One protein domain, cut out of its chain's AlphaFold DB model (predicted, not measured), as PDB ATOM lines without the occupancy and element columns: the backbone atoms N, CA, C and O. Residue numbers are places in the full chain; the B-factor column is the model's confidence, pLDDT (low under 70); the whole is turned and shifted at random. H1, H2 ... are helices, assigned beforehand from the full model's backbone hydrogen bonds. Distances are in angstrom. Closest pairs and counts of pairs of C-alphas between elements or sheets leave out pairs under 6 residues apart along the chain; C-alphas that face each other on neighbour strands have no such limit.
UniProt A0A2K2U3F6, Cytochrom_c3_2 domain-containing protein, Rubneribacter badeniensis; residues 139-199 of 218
ATOM      1  N   THR A 139      14.697  -7.983 -45.681       93.38
ATOM      2  CA  THR A 139      15.181  -9.354 -45.519       93.38
ATOM      3  C   THR A 139      16.592  -9.530 -46.078       93.38
ATOM      4  O   THR A 139      17.043  -8.793 -46.960       93.38
ATOM      5  N   LEU A 140      17.281 -10.587 -45.636       91.12
ATOM      6  CA  LEU A 140      18.609 -10.923 -46.150       91.12
ATOM      7  C   LEU A 140      18.627 -11.107 -47.682       91.12
ATOM      8  O   LEU A 140      19.602 -10.729 -48.325       91.12
ATOM      9  N   GLU A 141      17.549 -11.630 -48.276       92.38
ATOM     10  CA  GLU A 141      17.411 -11.786 -49.733       92.38
ATOM     11  C   GLU A 141      17.333 -10.431 -50.459       92.38
ATOM     12  O   GLU A 141      17.991 -10.229 -51.484       92.38
ATOM     13  N   GLU A 142      16.575  -9.477 -49.917       95.56
ATOM     14  CA  GLU A 142      16.465  -8.127 -50.480       95.56
ATOM     15  C   GLU A 142      17.808  -7.392 -50.406       95.56
ATOM     16  O   GLU A 142      18.265  -6.819 -51.401       95.56
ATOM     17  N   VAL A 143      18.494  -7.481 -49.264       95.25
ATOM     18  CA  VAL A 143      19.837  -6.908 -49.093       95.25
ATOM     19  C   VAL A 143      20.837  -7.584 -50.034       95.25
ATOM     20  O   VAL A 143      21.642  -6.901 -50.672       95.25
ATOM     21  N   ALA A 144      20.763  -8.906 -50.201       95.06
ATOM     22  CA  ALA A 144      21.616  -9.652 -51.120       95.06
ATOM     23  C   ALA A 144      21.511  -9.157 -52.564       95.06
ATOM     24  O   ALA A 144      22.538  -9.024 -53.241       95.06
ATOM     25  N   ALA A 145      20.297  -8.841 -53.022       96.12
ATOM     26  CA  ALA A 145      20.075  -8.272 -54.344       96.12
ATOM     27  C   ALA A 145      20.764  -6.902 -54.491       96.12
ATOM     28  O   ALA A 145      21.443  -6.662 -55.497       96.12
ATOM     29  N   LEU A 146      20.666  -6.043 -53.469       96.62
ATOM     30  CA  LEU A 146      21.305  -4.721 -53.440       96.62
ATOM     31  C   LEU A 146      22.840  -4.798 -53.410       96.62
ATOM     32  O   LEU A 146      23.510  -3.911 -53.939       96.62
ATOM     33  N   THR A 147      23.414  -5.863 -52.844       95.19
ATOM     34  CA  THR A 147      24.869  -6.002 -52.658       95.19
ATOM     35  C   THR A 147      25.572  -6.876 -53.696       95.19
ATOM     36  O   THR A 147      26.746  -7.202 -53.519       95.19
ATOM     37  N   THR A 148      24.921  -7.212 -54.815       94.56
ATOM     38  CA  THR A 148      25.488  -8.081 -55.874       94.56
ATOM     39  C   THR A 148      26.851  -7.607 -56.407       94.56
ATOM     40  O   THR A 148      27.676  -8.423 -56.804       94.56
ATOM     41  N   GLY A 149      27.106  -6.294 -56.416       91.69
ATOM     42  CA  GLY A 149      28.368  -5.702 -56.879       91.69
ATOM     43  C   GLY A 149      29.380  -5.378 -55.777       91.69
ATOM     44  O   GLY A 149      30.377  -4.720 -56.063       91.69
ATOM     45  N   SER A 150      29.118  -5.760 -54.524       92.12
ATOM     46  CA  SER A 150      30.003  -5.424 -53.408       92.12
ATOM     47  C   SER A 150      31.340  -6.155 -53.515       92.12
ATOM     48  O   SER A 150      31.383  -7.365 -53.725       92.12
ATOM     49  N   THR A 151      32.431  -5.420 -53.306       91.62
ATOM     50  CA  THR A 151      33.799  -5.952 -53.208       91.62
ATOM     51  C   THR A 151      34.361  -5.820 -51.792       91.62
ATOM     52  O   THR A 151      35.571  -5.812 -51.602       91.62
ATOM     53  N   ALA A 152      33.495  -5.641 -50.787       87.50
ATOM     54  CA  ALA A 152      33.926  -5.431 -49.403       87.50
ATOM     55  C   ALA A 152      34.626  -6.667 -48.808       87.50
ATOM     56  O   ALA A 152      35.529  -6.532 -47.987       87.50
ATOM     57  N   LEU A 153      34.226  -7.865 -49.247       88.56
ATOM     58  CA  LEU A 153      34.836  -9.134 -48.865       88.56
ATOM     59  C   LEU A 153      35.493  -9.781 -50.083       88.56
ATOM     60  O   LEU A 153      34.902 -10.619 -50.766       88.56
ATOM     61  N   THR A 154      36.732  -9.372 -50.338       89.81
ATOM     62  CA  THR A 154      37.627  -9.992 -51.313       89.81
ATOM     63  C   THR A 154      38.801 -10.619 -50.572       89.81
ATOM     64  O   THR A 154      39.427  -9.963 -49.741       89.81
ATOM     65  N   ASP A 155      39.069 -11.891 -50.850       87.62
ATOM     66  CA  ASP A 155      40.163 -12.636 -50.232       87.62
ATOM     67  C   ASP A 155      41.524 -12.370 -50.900       87.62
ATOM     68  O   ASP A 155      41.610 -11.706 -51.938       87.62
ATOM     69  N   ASP A 156      42.601 -12.914 -50.324       85.56
ATOM     70  CA  ASP A 156      43.976 -12.704 -50.811       85.56
ATOM     71  C   ASP A 156      44.214 -13.265 -52.229       85.56
ATOM     72  O   ASP A 156      45.160 -12.868 -52.913       85.56
ATOM     73  N   ASN A 157      43.345 -14.168 -52.694       87.69
ATOM     74  CA  ASN A 157      43.382 -14.747 -54.036       87.69
ATOM     75  C   ASN A 157      42.503 -13.975 -55.038       87.69
ATOM     76  O   ASN A 157      42.426 -14.356 -56.209       87.69
ATOM     77  N   GLY A 158      41.850 -12.891 -54.609       89.94
ATOM     78  CA  GLY A 158      40.954 -12.080 -55.432       89.94
ATOM     79  C   GLY A 158      39.529 -12.628 -55.538       89.94
ATOM     80  O   GLY A 158      38.725 -12.098 -56.312       89.94
ATOM     81  N   THR A 159      39.178 -13.662 -54.771       90.12
ATOM     82  CA  THR A 159      37.811 -14.188 -54.722       90.12
ATOM     83  C   THR A 159      36.945 -13.227 -53.934       90.12
ATOM     84  O   THR A 159      37.189 -12.975 -52.758       90.12
ATOM     85  N   THR A 160      35.910 -12.699 -54.574       90.81
ATOM     86  CA  THR A 160      34.933 -11.827 -53.919       90.81
ATOM     87  C   THR A 160      33.683 -12.617 -53.577       90.81
ATOM     88  O   THR A 160      33.173 -13.358 -54.421       90.81
ATOM     89  N   VAL A 161      33.179 -12.449 -52.356       90.25
ATOM     90  CA  VAL A 161      31.926 -13.066 -51.903       90.25
ATOM     91  C   VAL A 161      30.933 -12.001 -51.461       90.25
ATOM     92  O   VAL A 161      31.294 -11.011 -50.829       90.25
ATOM     93  N   ASN A 162      29.658 -12.231 -51.768       92.19
ATOM     94  CA  ASN A 162      28.564 -11.471 -51.183       92.19
ATOM     95  C   ASN A 162      28.053 -12.246 -49.957       92.19
ATOM     96  O   ASN A 162      27.409 -13.283 -50.144       92.19
ATOM     97  N   PRO A 163      28.326 -11.792 -48.718       90.69
ATOM     98  CA  PRO A 163      27.931 -12.524 -47.515       90.69
ATOM     99  C   PRO A 163      26.408 -12.612 -47.367       90.69
ATOM    100  O   PRO A 163      25.913 -13.573 -46.793       90.69
ATOM    101  N   HIS A 164      25.655 -11.676 -47.948       93.69
ATOM    102  CA  HIS A 164      24.192 -11.710 -47.933       93.69
ATOM    103  C   HIS A 164      23.619 -12.745 -48.913       93.69
ATOM    104  O   HIS A 164      22.541 -13.281 -48.690       93.69
ATOM    105  N   ALA A 165      24.362 -13.085 -49.971       92.50
ATOM    106  CA  ALA A 165      24.018 -14.132 -50.937       92.50
ATOM    107  C   ALA A 165      24.874 -15.394 -50.723       92.50
ATOM    108  O   ALA A 165      25.364 -16.000 -51.682       92.50
ATOM    109  N   ARG A 166      25.136 -15.754 -49.460       88.06
ATOM    110  CA  ARG A 166      26.075 -16.828 -49.117       88.06
ATOM    111  C   ARG A 166      25.643 -18.162 -49.754       88.06
ATOM    112  O   ARG A 166      24.490 -18.559 -49.594       88.06
ATOM    113  N   PRO A 167      26.556 -18.906 -50.413       85.69
ATOM    114  CA  PRO A 167      26.228 -20.209 -50.982       85.69
ATOM    115  C   PRO A 167      25.732 -21.181 -49.909       85.69
ATOM    116  O   PRO A 167      26.417 -21.387 -48.906       85.69
ATOM    117  N   SER A 168      24.581 -21.810 -50.136       86.44
ATOM    118  CA  SER A 168      24.056 -22.850 -49.244       86.44
ATOM    119  C   SER A 168      24.900 -24.127 -49.337       86.44
ATOM    120  O   SER A 168      25.294 -24.560 -50.424       86.44
ATOM    121  N   ASN A 169      25.230 -24.692 -48.177       85.62
ATOM    122  CA  ASN A 169      25.874 -25.993 -47.997       85.62
ATOM    123  C   ASN A 169      25.705 -26.438 -46.538       85.62
ATOM    124  O   ASN A 169      25.429 -25.612 -45.675       85.62
ATOM    125  N   GLU A 170      25.988 -27.707 -46.229       88.75
ATOM    126  CA  GLU A 170      25.808 -28.272 -44.880       88.75
ATOM    127  C   GLU A 170      26.398 -27.407 -43.746       88.75
ATOM    128  O   GLU A 170      25.786 -27.274 -42.688       88.75
ATOM    129  N   LYS A 171      27.578 -26.801 -43.940       86.50
ATOM    130  CA  LYS A 171      28.236 -25.989 -42.904       86.50
ATOM    131  C   LYS A 171      27.654 -24.586 -42.803       86.50
ATOM    132  O   LYS A 171      27.483 -24.103 -41.689       86.50
ATOM    133  N   HIS A 172      27.334 -23.946 -43.923       90.12
ATOM    134  CA  HIS A 172      26.668 -22.644 -43.913       90.12
ATOM    135  C   HIS A 172      25.228 -22.747 -43.405       90.12
ATOM    136  O   HIS A 172      24.797 -21.903 -42.632       90.12
ATOM    137  N   ASP A 173      24.503 -23.797 -43.769       90.12
ATOM    138  CA  ASP A 173      23.113 -23.984 -43.357       90.12
ATOM    139  C   ASP A 173      23.019 -24.307 -41.856       90.12
ATOM    140  O   ASP A 173      22.090 -23.867 -41.183       90.12
ATOM    141  N   ALA A 174      24.011 -25.018 -41.303       89.94
ATOM    142  CA  ALA A 174      24.117 -25.275 -39.866       89.94
ATOM    143  C   ALA A 174      24.560 -24.050 -39.041       89.94
ATOM    144  O   ALA A 174      24.428 -24.069 -37.820       89.94
ATOM    145  N   ASN A 175      25.096 -23.011 -39.690       88.88
ATOM    146  CA  ASN A 175      25.564 -21.775 -39.058       88.88
ATOM    147  C   ASN A 175      24.948 -20.571 -39.794       88.88
ATOM    148  O   ASN A 175      25.642 -19.885 -40.563       88.88
ATOM    149  N   PRO A 176      23.627 -20.345 -39.653       87.31
ATOM    150  CA  PRO A 176      22.983 -19.172 -40.231       87.31
ATOM    151  C   PRO A 176      23.646 -17.912 -39.670       87.31
ATOM    152  O   PRO A 176      23.947 -17.855 -38.482       87.31
ATOM    153  N   LEU A 177      23.919 -16.941 -40.542       88.75
ATOM    154  CA  LEU A 177      24.412 -15.640 -40.102       88.75
ATOM    155  C   LEU A 177      23.234 -14.741 -39.742       88.75
ATOM    156  O   LEU A 177      22.176 -14.829 -40.368       88.75
ATOM    157  N   THR A 178      23.453 -13.845 -38.796       89.50
ATOM    158  CA  THR A 178      22.592 -12.692 -38.537       89.50
ATOM    159  C   THR A 178      23.297 -11.407 -38.966       89.50
ATOM    160  O   THR A 178      24.478 -11.402 -39.322       89.50
ATOM    161  N   CYS A 179      22.584 -10.281 -38.964       91.88
ATOM    162  CA  CYS A 179      23.164  -8.992 -39.336       91.88
ATOM    163  C   CYS A 179      24.351  -8.627 -38.426       91.88
ATOM    164  O   CYS A 179      25.391  -8.182 -38.911       91.88
ATOM    165  N   THR A 180      24.208  -8.856 -37.119       89.69
ATOM    166  CA  THR A 180      25.167  -8.461 -36.075       89.69
ATOM    167  C   THR A 180      26.428  -9.321 -36.040       89.69
ATOM    168  O   THR A 180      27.449  -8.869 -35.524       89.69
ATOM    169  N   ASP A 181      26.410 -10.508 -36.656       89.94
ATOM    170  CA  ASP A 181      27.598 -11.357 -36.816       89.94
ATOM    171  C   ASP A 181      28.718 -10.666 -37.611       89.94
ATOM    172  O   ASP A 181      29.903 -10.885 -37.352       89.94
ATOM    173  N   CYS A 182      28.336  -9.832 -38.582       90.50
ATOM    174  CA  CYS A 182      29.260  -9.071 -39.423       90.50
ATOM    175  C   CYS A 182      29.183  -7.563 -39.158       90.50
ATOM    176  O   CYS A 182      30.200  -6.874 -39.249       90.50
ATOM    177  N   HIS A 183      27.993  -7.040 -38.850       91.06
ATOM    178  CA  HIS A 183      27.755  -5.617 -38.646       91.06
ATOM    179  C   HIS A 183      27.758  -5.241 -37.170       91.06
ATOM    180  O   HIS A 183      26.736  -5.285 -36.490       91.06
ATOM    181  N   ASN A 184      28.912  -4.777 -36.692       89.25
ATOM    182  CA  ASN A 184      28.989  -4.052 -35.432       89.25
ATOM    183  C   ASN A 184      28.704  -2.561 -35.675       89.25
ATOM    184  O   ASN A 184      29.541  -1.844 -36.229       89.25
ATOM    185  N   ASN A 185      27.517  -2.105 -35.269       89.44
ATOM    186  CA  ASN A 185      27.031  -0.743 -35.521       89.44
ATOM    187  C   ASN A 185      27.819   0.351 -34.793       89.44
ATOM    188  O   ASN A 185      27.753   1.501 -35.212       89.44
ATOM    189  N   HIS A 186      28.578  -0.006 -33.755       92.62
ATOM    190  CA  HIS A 186      29.420   0.920 -32.992       92.62
ATOM    191  C   HIS A 186      30.915   0.741 -33.298       92.62
ATOM    192  O   HIS A 186      31.772   1.224 -32.559       92.62
ATOM    193  N   SER A 187      31.254   0.014 -34.367       91.12
ATOM    194  CA  SER A 187      32.639  -0.219 -34.773       91.12
ATOM    195  C   SER A 187      33.143   0.836 -35.742       91.12
ATOM    196  O   SER A 187      32.433   1.250 -36.658       91.12
ATOM    197  N   THR A 188      34.417   1.191 -35.598       92.94
ATOM    198  CA  THR A 188      35.141   2.026 -36.561       92.94
ATOM    199  C   THR A 188      35.845   1.213 -37.655       92.94
ATOM    200  O   THR A 188      36.574   1.765 -38.475       92.94
ATOM    201  N   ASP A 189      35.717  -0.119 -37.642       90.62
ATOM    202  CA  ASP A 189      36.391  -1.020 -38.584       90.62
ATOM    203  C   ASP A 189      35.468  -2.176 -38.994       90.62
ATOM    204  O   ASP A 189      35.707  -3.358 -38.722       90.62
ATOM    205  N   LEU A 190      34.369  -1.809 -39.657       84.44
ATOM    206  CA  LEU A 190      33.335  -2.744 -40.097       84.44
ATOM    207  C   LEU A 190      33.884  -3.851 -41.006       84.44
ATOM    208  O   LEU A 190      33.498  -5.010 -40.876       84.44
ATOM    209  N   ALA A 191      34.778  -3.506 -41.934       83.44
ATOM    210  CA  ALA A 191      35.334  -4.476 -42.873       83.44
ATOM    211  C   ALA A 191      36.095  -5.582 -42.133       83.44
ATOM    212  O   ALA A 191      35.907  -6.768 -42.415       83.44
ATOM    213  N   LYS A 192      36.905  -5.207 -41.139       86.38
ATOM    214  CA  LYS A 192      37.605  -6.171 -40.294       86.38
ATOM    215  C   LYS A 192      36.643  -6.999 -39.451       86.38
ATOM    216  O   LYS A 192      36.881  -8.194 -39.284       86.38
ATOM    217  N   ASP A 193      35.587  -6.400 -38.910       87.06
ATOM    218  CA  ASP A 193      34.595  -7.135 -38.122       87.06
ATOM    219  C   ASP A 193      33.851  -8.176 -38.968       87.06
ATOM    220  O   ASP A 193      33.820  -9.347 -38.590       87.06
ATOM    221  N   ALA A 194      33.408  -7.807 -40.171       88.19
ATOM    222  CA  ALA A 194      32.818  -8.742 -41.125       88.19
ATOM    223  C   ALA A 194      33.795  -9.868 -41.517       88.19
ATOM    224  O   ALA A 194      33.429 -11.044 -41.556       88.19
ATOM    225  N   GLN A 195      35.072  -9.546 -41.751       87.81
ATOM    226  CA  GLN A 195      36.091 -10.552 -42.064       87.81
ATOM    227  C   GLN A 195      36.348 -11.528 -40.908       87.81
ATOM    228  O   GLN A 195      36.575 -12.714 -41.161       87.81
ATOM    229  N   LYS A 196      36.308 -11.070 -39.646       88.56
ATOM    230  CA  LYS A 196      36.512 -11.940 -38.471       88.56
ATOM    231  C   LYS A 196      35.494 -13.071 -38.424       88.56
ATOM    232  O   LYS A 196      35.878 -14.178 -38.056       88.56
ATOM    233  N   TYR A 197      34.240 -12.817 -38.803       89.25
ATOM    234  CA  TYR A 197      33.220 -13.860 -38.871       89.25
ATOM    235  C   TYR A 197      33.623 -14.960 -39.858       89.25
ATOM    236  O   TYR A 197      33.729 -16.129 -39.486       89.25
ATOM    237  N   CYS A 198      33.965 -14.584 -41.095       89.12
ATOM    238  CA  CYS A 198      34.411 -15.541 -42.105       89.12
ATOM    239  C   CYS A 198      35.668 -16.297 -41.657       89.12
ATOM    240  O   CYS A 198      35.773 -17.504 -41.875       89.12
ATOM    241  N   ALA A 199      36.607 -15.611 -41.000       88.88
ATOM    242  CA  ALA A 199      37.870 -16.178 -40.540       88.88
ATOM    243  C   ALA A 199      37.710 -17.286 -39.482       88.88
ATOM    244  O   ALA A 199      38.657 -18.041 -39.266       88.88
TER     245      ALA A 199
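AT A GLANCE: This is residues 139 to 199 of the 218 residues of the protein "Cytochrom_c3_2 domain-containing protein" of Rubneribacter badeniensis (UniProt A0A2K2U3F6). Loops link four helices here: short H3 packs on H4, the longest, H1 lies off to one side, and H2 sticks out within residues 169 to 175. The 61 printed residues have named helices H1, H2, H3, H4 in that order and no named strand: all helix by class, though with 25 residues in helices. The whole is compact, radius of gyration of the C-alphas 11.6 A, spanning 31 by 26 by 23 A.

HOW THE PARTS SIT: Start at H1, residues 140 to 146, which touches no helix; H2, residues 170 to 173, touches none either. H3, residues 179 to 182, is only just apart from H1, closest 8.4 A. H3 touches H4, residues 190 to 199; the closest C-alphas, Cys 182 and Ala 194, are 4.0 A apart. In H1 every O i to N i+4 pair is within hydrogen-bond range, in H4 4 of 6; H2 and H3 are too short for one.

IN THESE COORDINATES: Find C-alpha 140 at (18.609, -10.923, -46.150); H1 runs 9.9 A from there, H2 5.3 A, H3 6.1 A. H4 runs 14.2 A to C-alpha 199 at (37.870, -16.178, -40.540).

THE WHOLE: The printed part has no cut; the link H1 to H2 is long. No printed residue is under 70 in pLDDT.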